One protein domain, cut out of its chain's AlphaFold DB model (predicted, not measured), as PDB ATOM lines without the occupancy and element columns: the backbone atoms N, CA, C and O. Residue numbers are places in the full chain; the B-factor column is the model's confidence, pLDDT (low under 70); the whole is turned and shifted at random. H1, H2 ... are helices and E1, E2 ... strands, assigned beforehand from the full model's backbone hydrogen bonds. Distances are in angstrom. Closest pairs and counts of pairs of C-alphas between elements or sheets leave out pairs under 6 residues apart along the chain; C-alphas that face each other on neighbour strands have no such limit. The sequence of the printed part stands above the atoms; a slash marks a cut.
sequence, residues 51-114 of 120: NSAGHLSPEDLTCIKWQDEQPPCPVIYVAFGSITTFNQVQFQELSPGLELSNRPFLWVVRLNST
ATOM      1  N   ASN A  51     133.822 179.687 173.835       57.12
ATOM      2  CA  ASN A  51     135.174 179.704 174.409       57.12
ATOM      3  C   ASN A  51     135.378 178.517 175.366       57.12
ATOM      4  O   ASN A  51     134.578 178.324 176.287       57.12
ATOM      5  N   SER A  52     136.447 177.742 175.154       60.28
ATOM      6  CA  SER A  52     136.811 176.605 176.005       60.28
ATOM      7  C   SER A  52     136.974 177.072 177.458       60.28
ATOM      8  O   SER A  52     137.892 177.816 177.813       60.28
ATOM      9  N   ALA A  53     136.031 176.666 178.312       57.94
ATOM     10  CA  ALA A  53     136.089 176.902 179.746       57.94
ATOM     11  C   ALA A  53     137.101 175.920 180.351       57.94
ATOM     12  O   ALA A  53     136.731 174.846 180.819       57.94
ATOM     13  N   GLY A  54     138.382 176.277 180.278       59.88
ATOM     14  CA  GLY A  54     139.485 175.425 180.727       59.88
ATOM     15  C   GLY A  54     140.863 175.859 180.234       59.88
ATOM     16  O   GLY A  54     141.867 175.460 180.826       59.88
ATOM     17  N   HIS A  55     140.938 176.707 179.202       62.53
ATOM     18  CA  HIS A  55     142.218 177.199 178.703       62.53
ATOM     19  C   HIS A  55     142.777 178.307 179.612       62.53
ATOM     20  O   HIS A  55     142.220 179.398 179.706       62.53
ATOM     21  N   LEU A  56     143.889 178.021 180.295       64.75
ATOM     22  CA  LEU A  56     144.593 178.992 181.148       64.75
ATOM     23  C   LEU A  56     145.528 179.924 180.353       64.75
ATOM     24  O   LEU A  56     146.054 180.881 180.916       64.75
ATOM     25  N   SER A  57     145.711 179.649 179.059       65.69
ATOM     26  CA  SER A  57     146.581 180.378 178.135       65.69
ATOM     27  C   SER A  57     145.941 180.442 176.743       65.69
ATOM     28  O   SER A  57     145.078 179.617 176.446       65.69
ATOM     29  N   PRO A  58     146.347 181.387 175.877       73.69
ATOM     30  CA  PRO A  58     145.963 181.375 174.469       73.69
ATOM     31  C   PRO A  58     146.419 180.091 173.767       73.69
ATOM     32  O   PRO A  58     147.484 179.557 174.075       73.69
ATOM     33  N   GLU A  59     145.630 179.635 172.796       76.69
ATOM     34  CA  GLU A  59     145.982 178.501 171.941       76.69
ATOM     35  C   GLU A  59     147.230 178.802 171.105       76.69
ATOM     36  O   GLU A  59     147.280 179.792 170.372       76.69
ATOM     37  N   ASP A  60     148.223 177.915 171.181       81.50
ATOM     38  CA  ASP A  60     149.359 177.914 170.268       81.50
ATOM     39  C   ASP A  60     149.083 176.960 169.101       81.50
ATOM     40  O   ASP A  60     149.148 175.737 169.230       81.50
ATOM     41  N   LEU A  61     148.773 177.541 167.945       85.50
ATOM     42  CA  LEU A  61     148.468 176.801 166.721       85.50
ATOM     43  C   LEU A  61     149.720 176.444 165.902       85.50
ATOM     44  O   LEU A  61     149.598 175.843 164.832       85.50
ATOM     45  N   THR A  62     150.926 176.814 166.349       89.62
ATOM     46  CA  THR A  62     152.165 176.511 165.610       89.62
ATOM     47  C   THR A  62     152.422 175.008 165.517       89.62
ATOM     48  O   THR A  62     152.853 174.530 164.469       89.62
ATOM     49  N   CYS A  63     152.077 174.246 166.559       88.62
ATOM     50  CA  CYS A  63     152.238 172.792 166.579       88.62
ATOM     51  C   CYS A  63     151.309 172.071 165.588       88.62
ATOM     52  O   CYS A  63     151.693 171.042 165.036       88.62
ATOM     53  N   ILE A  64     150.126 172.635 165.319       88.25
ATOM     54  CA  ILE A  64     149.191 172.116 164.314       88.25
ATOM     55  C   ILE A  64     149.771 172.316 162.916       88.25
ATOM     56  O   ILE A  64     149.849 171.369 162.144       88.25
ATOM     57  N   LYS A  65     150.291 173.515 162.627       90.81
ATOM     58  CA  LYS A  65     150.962 173.789 161.346       90.81
ATOM     59  C   LYS A  65     152.167 172.873 161.123       90.81
ATOM     60  O   LYS A  65     152.334 172.340 160.036       90.81
ATOM     61  N   TRP A  66     152.976 172.650 162.160       92.19
ATOM     62  CA  TRP A  66     154.090 171.700 162.098       92.19
ATOM     63  C   TRP A  66     153.621 170.264 161.812       92.19
ATOM     64  O   TRP A  66     154.293 169.538 161.078       92.19
ATOM     65  N   GLN A  67     152.474 169.851 162.368       88.88
ATOM     66  CA  GLN A  67     151.885 168.535 162.111       88.88
ATOM     67  C   GLN A  67     151.409 168.398 160.659       88.88
ATOM     68  O   GLN A  67     151.651 167.355 160.055       88.88
ATOM     69  N   ASP A  68     150.797 169.442 160.090       89.56
ATOM     70  CA  ASP A  68     150.329 169.460 158.695       89.56
ATOM     71  C   ASP A  68     151.477 169.315 157.673       89.56
ATOM     72  O   ASP A  68     151.265 168.838 156.559       89.56
ATOM     73  N   GLU A  69     152.700 169.704 158.046       90.81
ATOM     74  CA  GLU A  69     153.904 169.591 157.211       90.81
ATOM     75  C   GLU A  69     154.571 168.206 157.270       90.81
ATOM     76  O   GLU A  69     155.471 167.915 156.475       90.81
ATOM     77  N   GLN A  70     154.160 167.335 158.200       89.31
ATOM     78  CA  GLN A  70     154.745 166.003 158.306       89.31
ATOM     79  C   GLN A  70     154.316 165.119 157.120       89.31
ATOM     80  O   GLN A  70     153.197 165.237 156.616       89.31
ATOM     81  N   PRO A  71     155.169 164.176 156.673       86.06
ATOM     82  CA  PRO A  71     154.757 163.142 155.727       86.06
ATOM     83  C   PRO A  71     153.527 162.373 156.246       86.06
ATOM     84  O   PRO A  71     153.275 162.414 157.449       86.06
ATOM     85  N   PRO A  72     152.810 161.598 155.404       83.56
ATOM     86  CA  PRO A  72     151.691 160.736 155.816       83.56
ATOM     87  C   PRO A  72     152.141 159.586 156.741       83.56
ATOM     88  O   PRO A  72     152.123 158.409 156.388       83.56
ATOM     89  N   CYS A  73     152.609 159.936 157.929       77.69
ATOM     90  CA  CYS A  73     153.183 159.082 158.944       77.69
ATOM     91  C   CYS A  73     152.548 159.484 160.279       77.69
ATOM     92  O   CYS A  73     152.436 160.678 160.565       77.69
ATOM     93  N   PRO A  74     152.110 158.521 161.103       84.62
ATOM     94  CA  PRO A  74     151.535 158.839 162.398       84.62
ATOM     95  C   PRO A  74     152.578 159.524 163.289       84.62
ATOM     96  O   PRO A  74     153.605 158.934 163.631       84.62
ATOM     97  N   VAL A  75     152.279 160.761 163.681       92.12
ATOM     98  CA  VAL A  75     153.031 161.522 164.682       92.12
ATOM     99  C   VAL A  75     152.690 161.001 166.078       92.12
ATOM    100  O   VAL A  75     151.522 160.777 166.395       92.12
ATOM    101  N   ILE A  76     153.695 160.835 166.938       93.56
ATOM    102  CA  ILE A  76     153.484 160.479 168.346       93.56
ATOM    103  C   ILE A  76     153.176 161.749 169.143       93.56
ATOM    104  O   ILE A  76     154.015 162.640 169.231       93.56
ATOM    105  N   TYR A  77     152.001 161.832 169.765       92.75
ATOM    106  CA  TYR A  77     151.699 162.887 170.734       92.75
ATOM    107  C   TYR A  77     152.052 162.429 172.151       92.75
ATOM    108  O   TYR A  77     151.577 161.386 172.606       92.75
ATOM    109  N   VAL A  78     152.870 163.213 172.852       93.88
ATOM    110  CA  VAL A  78     153.327 162.916 174.213       93.88
ATOM    111  C   VAL A  78     152.923 164.057 175.140       93.88
ATOM    112  O   VAL A  78     153.462 165.162 175.068       93.88
ATOM    113  N   ALA A  79     151.983 163.786 176.042       91.44
ATOM    114  CA  ALA A  79     151.554 164.731 177.063       91.44
ATOM    115  C   ALA A  79     151.136 164.004 178.342       91.44
ATOM    116  O   ALA A  79     150.447 162.990 178.301       91.44
ATOM    117  N   PHE A  80     151.511 164.568 179.488       90.62
ATOM    118  CA  PHE A  80     151.271 163.968 180.805       90.62
ATOM    119  C   PHE A  80     150.220 164.738 181.619       90.62
ATOM    120  O   PHE A  80     150.268 164.784 182.846       90.62
ATOM    121  N   GLY A  81     149.264 165.375 180.933       85.75
ATOM    122  CA  GLY A  81     148.251 166.231 181.558       85.75
ATOM    123  C   GLY A  81     148.845 167.498 182.182       85.75
ATOM    124  O   GLY A  81     150.027 167.782 182.014       85.75
ATOM    125  N   SER A  82     148.031 168.304 182.862       80.94
ATOM    126  CA  SER A  82     148.428 169.624 183.390       80.94
ATOM    127  C   SER A  82     149.160 169.598 184.734       80.94
ATOM    128  O   SER A  82     149.792 170.588 185.087       80.94
ATOM    129  N   ILE A  83     149.072 168.494 185.478       79.88
ATOM    130  CA  ILE A  83     149.526 168.403 186.877       79.88
ATOM    131  C   ILE A  83     150.895 167.716 186.997       79.88
ATOM    132  O   ILE A  83     151.593 167.904 187.989       79.88
ATOM    133  N   THR A  84     151.287 166.913 186.009       82.06
ATOM    134  CA  THR A  84     152.496 166.090 186.108       82.06
ATOM    135  C   THR A  84     153.752 166.932 185.923       82.06
ATOM    136  O   THR A  84     153.859 167.694 184.959       82.06
ATOM    137  N   THR A  85     154.718 166.734 186.820       79.94
ATOM    138  CA  THR A  85     156.078 167.256 186.711       79.94
ATOM    139  C   THR A  85     157.068 166.107 186.563       79.94
ATOM    140  O   THR A  85     156.927 165.059 187.195       79.94
ATOM    141  N   PHE A  86     158.062 166.302 185.703       81.25
ATOM    142  CA  PHE A  86     159.196 165.392 185.570       81.25
ATOM    143  C   PHE A  86     160.331 165.818 186.485       81.25
ATOM    144  O   PHE A  86     160.502 167.003 186.741       81.25
ATOM    145  N   ASN A  87     161.124 164.859 186.955       85.38
ATOM    146  CA  ASN A  87     162.482 165.165 187.387       85.38
ATOM    147  C   ASN A  87     163.461 164.994 186.213       85.38
ATOM    148  O   ASN A  87     163.127 164.398 185.184       85.38
ATOM    149  N   GLN A  88     164.685 165.495 186.383       86.56
ATOM    150  CA  GLN A  88     165.715 165.463 185.342       86.56
ATOM    151  C   GLN A  88     165.991 164.047 184.817       86.56
ATOM    152  O   GLN A  88     166.136 163.858 183.614       86.56
ATOM    153  N   VAL A  89     166.025 163.048 185.705       91.75
ATOM    154  CA  VAL A  89     166.303 161.654 185.330       91.75
ATOM    155  C   VAL A  89     165.196 161.113 184.430       91.75
ATOM    156  O   VAL A  89     165.475 160.581 183.366       91.75
ATOM    157  N   GLN A  90     163.928 161.304 184.796       91.62
ATOM    158  CA  GLN A  90     162.802 160.847 183.976       91.62
ATOM    159  C   GLN A  90     162.776 161.523 182.599       91.62
ATOM    160  O   GLN A  90     162.435 160.877 181.611       91.62
ATOM    161  N   PHE A  91     163.153 162.803 182.521       89.88
ATOM    162  CA  PHE A  91     163.290 163.508 181.248       89.88
ATOM    163  C   PHE A  91     164.413 162.902 180.389       89.88
ATOM    164  O   PHE A  91     164.196 162.620 179.211       89.88
ATOM    165  N   GLN A  92     165.582 162.661 180.992       91.31
ATOM    166  CA  GLN A  92     166.759 162.077 180.337       91.31
ATOM    167  C   GLN A  92     166.572 160.619 179.915       91.31
ATOM    168  O   GLN A  92     167.241 160.178 178.992       91.31
ATOM    169  N   GLU A  93     165.673 159.875 180.555       92.94
ATOM    170  CA  GLU A  93     165.308 158.521 180.126       92.94
ATOM    171  C   GLU A  93     164.271 158.544 178.993       92.94
ATOM    172  O   GLU A  93     164.303 157.706 178.090       92.94
ATOM    173  N   LEU A  94     163.348 159.515 179.001       93.19
ATOM    174  CA  LEU A  94     162.299 159.601 177.985       93.19
ATOM    175  C   LEU A  94     162.818 160.163 176.654       93.19
ATOM    176  O   LEU A  94     162.414 159.675 175.597       93.19
ATOM    177  N   SER A  95     163.714 161.158 176.680       92.94
ATOM    178  CA  SER A  95     164.186 161.814 175.453       92.94
ATOM    179  C   SER A  95     164.898 160.863 174.476       92.94
ATOM    180  O   SER A  95     164.535 160.880 173.298       92.94
ATOM    181  N   PRO A  96     165.819 159.973 174.906       94.94
ATOM    182  CA  PRO A  96     166.464 159.027 174.004       94.94
ATOM    183  C   PRO A  96     165.475 157.966 173.514       94.94
ATOM    184  O   PRO A  96     165.569 157.516 172.380       94.94
ATOM    185  N   GLY A  97     164.486 157.583 174.331       94.62
ATOM    186  CA  GLY A  97     163.431 156.659 173.912       94.62
ATOM    187  C   GLY A  97     162.590 157.207 172.753       94.62
ATOM    188  O   GLY A  97     162.256 156.468 171.826       94.62
ATOM    189  N   LEU A  98     162.293 158.510 172.769       94.88
ATOM    190  CA  LEU A  98     161.603 159.183 171.667       94.88
ATOM    191  C   LEU A  98     162.486 159.282 170.419       94.88
ATOM    192  O   LEU A  98     162.005 159.002 169.322       94.88
ATOM    193  N   GLU A  99     163.770 159.598 170.577       94.38
ATOM    194  CA  GLU A  99     164.735 159.629 169.470       94.38
ATOM    195  C   GLU A  99     164.869 158.252 168.796       94.38
ATOM    196  O   GLU A  99     164.721 158.121 167.579       94.38
ATOM    197  N   LEU A 100     165.040 157.197 169.596       96.06
ATOM    198  CA  LEU A 100     165.169 155.816 169.125       96.06
ATOM    199  C   LEU A 100     163.893 155.273 168.468       96.06
ATOM    200  O   LEU A 100     163.961 154.287 167.732       96.06
ATOM    201  N   SER A 101     162.735 155.908 168.683       92.81
ATOM    202  CA  SER A 101     161.494 155.537 167.994       92.81
ATOM    203  C   SER A 101     161.552 155.794 166.484       92.81
ATOM    204  O   SER A 101     160.772 155.194 165.738       92.81
ATOM    205  N   ASN A 102     162.469 156.663 166.035       91.75
ATOM    206  CA  ASN A 102     162.639 157.086 164.644       91.75
ATOM    207  C   ASN A 102     161.313 157.515 163.982       91.75
ATOM    208  O   ASN A 102     161.040 157.215 162.817       91.75
ATOM    209  N   ARG A 103     160.451 158.175 164.764       91.31
ATOM    210  CA  ARG A 103     159.155 158.712 164.342       91.31
ATOM    211  C   ARG A 103     159.060 160.190 164.715       91.31
ATOM    212  O   ARG A 103     159.600 160.580 165.748       91.31
ATOM    213  N   PRO A 104     158.337 161.008 163.931       92.94
ATOM    214  CA  PRO A 104     158.019 162.364 164.347       92.94
ATOM    215  C   PRO A 104     157.222 162.323 165.654       92.94
ATOM    216  O   PRO A 104     156.281 161.533 165.789       92.94
ATOM    217  N   PHE A 105     157.568 163.185 166.604       93.56
ATOM    218  CA  PHE A 105     156.844 163.301 167.863       93.56
ATOM    219  C   PHE A 105     156.599 164.764 168.230       93.56
ATOM    220  O   PHE A 105     157.429 165.632 167.978       93.56
ATOM    221  N   LEU A 106     155.449 165.018 168.853       93.06
ATOM    222  CA  LEU A 106     155.085 166.281 169.480       93.06
ATOM    223  C   LEU A 106     155.019 166.052 170.990       93.06
ATOM    224  O   LEU A 106     154.087 165.414 171.483       93.06
ATOM    225  N   TRP A 107     156.010 166.561 171.720       92.75
ATOM    226  CA  TRP A 107     156.110 166.394 173.170       92.75
ATOM    227  C   TRP A 107     155.860 167.710 173.907       92.75
ATOM    228  O   TRP A 107     156.578 168.691 173.728       92.75
ATOM    229  N   VAL A 108     154.842 167.723 174.770       89.88
ATOM    230  CA  VAL A 108     154.528 168.857 175.647       89.88
ATOM    231  C   VAL A 108     155.435 168.826 176.882       89.88
ATOM    232  O   VAL A 108     155.194 168.061 177.820       89.88
ATOM    233  N   VAL A 109     156.455 169.689 176.899       87.00
ATOM    234  CA  VAL A 109     157.391 169.867 178.024       87.00
ATOM    235  C   VAL A 109     156.998 171.098 178.845       87.00
ATOM    236  O   VAL A 109     156.737 172.163 178.292       87.00
ATOM    237  N   ARG A 110     156.952 170.972 180.179       78.25
ATOM    238  CA  ARG A 110     156.661 172.093 181.095       78.25
ATOM    239  C   ARG A 110     157.905 172.501 181.877       78.25
ATOM    240  O   ARG A 110     158.448 171.682 182.613       78.25
ATOM    241  N   LEU A 111     158.278 173.779 181.780       69.12
ATOM    242  CA  LEU A 111     159.476 174.382 182.394       69.12
ATOM    243  C   LEU A 111     159.524 174.257 183.929       69.12
ATOM    244  O   LEU A 111     160.595 174.159 184.510       69.12
ATOM    245  N   ASN A 112     158.373 174.146 184.592       59.28
ATOM    246  CA  ASN A 112     158.258 173.932 186.040       59.28
ATOM    247  C   ASN A 112     158.759 172.538 186.484       59.28
ATOM    248  O   ASN A 112     158.789 172.239 187.673       59.28
ATOM    249  N   SER A 113     159.065 171.656 185.528       50.41
ATOM    250  CA  SER A 113     159.631 170.317 185.749       50.41
ATOM    251  C   SER A 113     161.162 170.315 185.695       50.41
ATOM    252  O   SER A 113     161.798 169.282 185.862       50.41
ATOM    253  N   THR A 114     161.773 171.463 185.417       49.00
ATOM    254  CA  THR A 114     163.218 171.608 185.267       49.00
ATOM    255  C   THR A 114     163.680 172.806 186.084       49.00
ATOM    256  O   THR A 114     164.214 173.768 185.535       49.00
TER     257      THR A 114
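What this domain is: This is residues 51 to 114 of the 120 residues of a protein of Vitis vinifera (UniProt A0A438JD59). Two short parallel strands, E1 and E2, lie side by side between helix H2 and the smaller H1, in a loose, flat arrangement from which residues 51 to 62 stick out as an arm. The printed part has 64 residues, in the order H1, E1, H2, E2; the class is mixed, with 26 residues in named elements, under half. The radius of gyration of the C-alphas is 13.8 A and the spans are 39 by 33 by 13 A.

Where its parts are: H1, residues 62 to 68, begins at C-alpha (152.165, 176.511, 165.610) and measures 10.0 A. E1 is residues 76 to 78, 6.4 A. H2, residues 88 to 100, measures 18.9 A. E2, residues 105 to 107, 6.2 A, ends at C-alpha (156.110, 166.394, 173.170).

How they stand to each other: E1 and E2 are parallel at 9 degrees, with N 78 and O 106 2.9 A apart, within hydrogen-bond range. E1, H2 and E2 form a strand-helix-strand unit, parallel neighbour strands with a helix between, its crossover right-handed. The closest C-alphas of H2 and E2, Leu 98 and Phe 105, are 7.4 A apart; those of H1 and E2, Cys 63 and Leu 106, 7.7 A. H1 and H2 are apart. Every O i to N i+4 pair is within range in H1, 7 of 9 in H2.

The domain as a whole: The C-alphas farthest apart, Asn 51 and Leu 100, are 38.7 A apart. The printed part has no cut, and no link is long. The model's pLDDT is under 70 in residues 51 to 57 and 111 to 114.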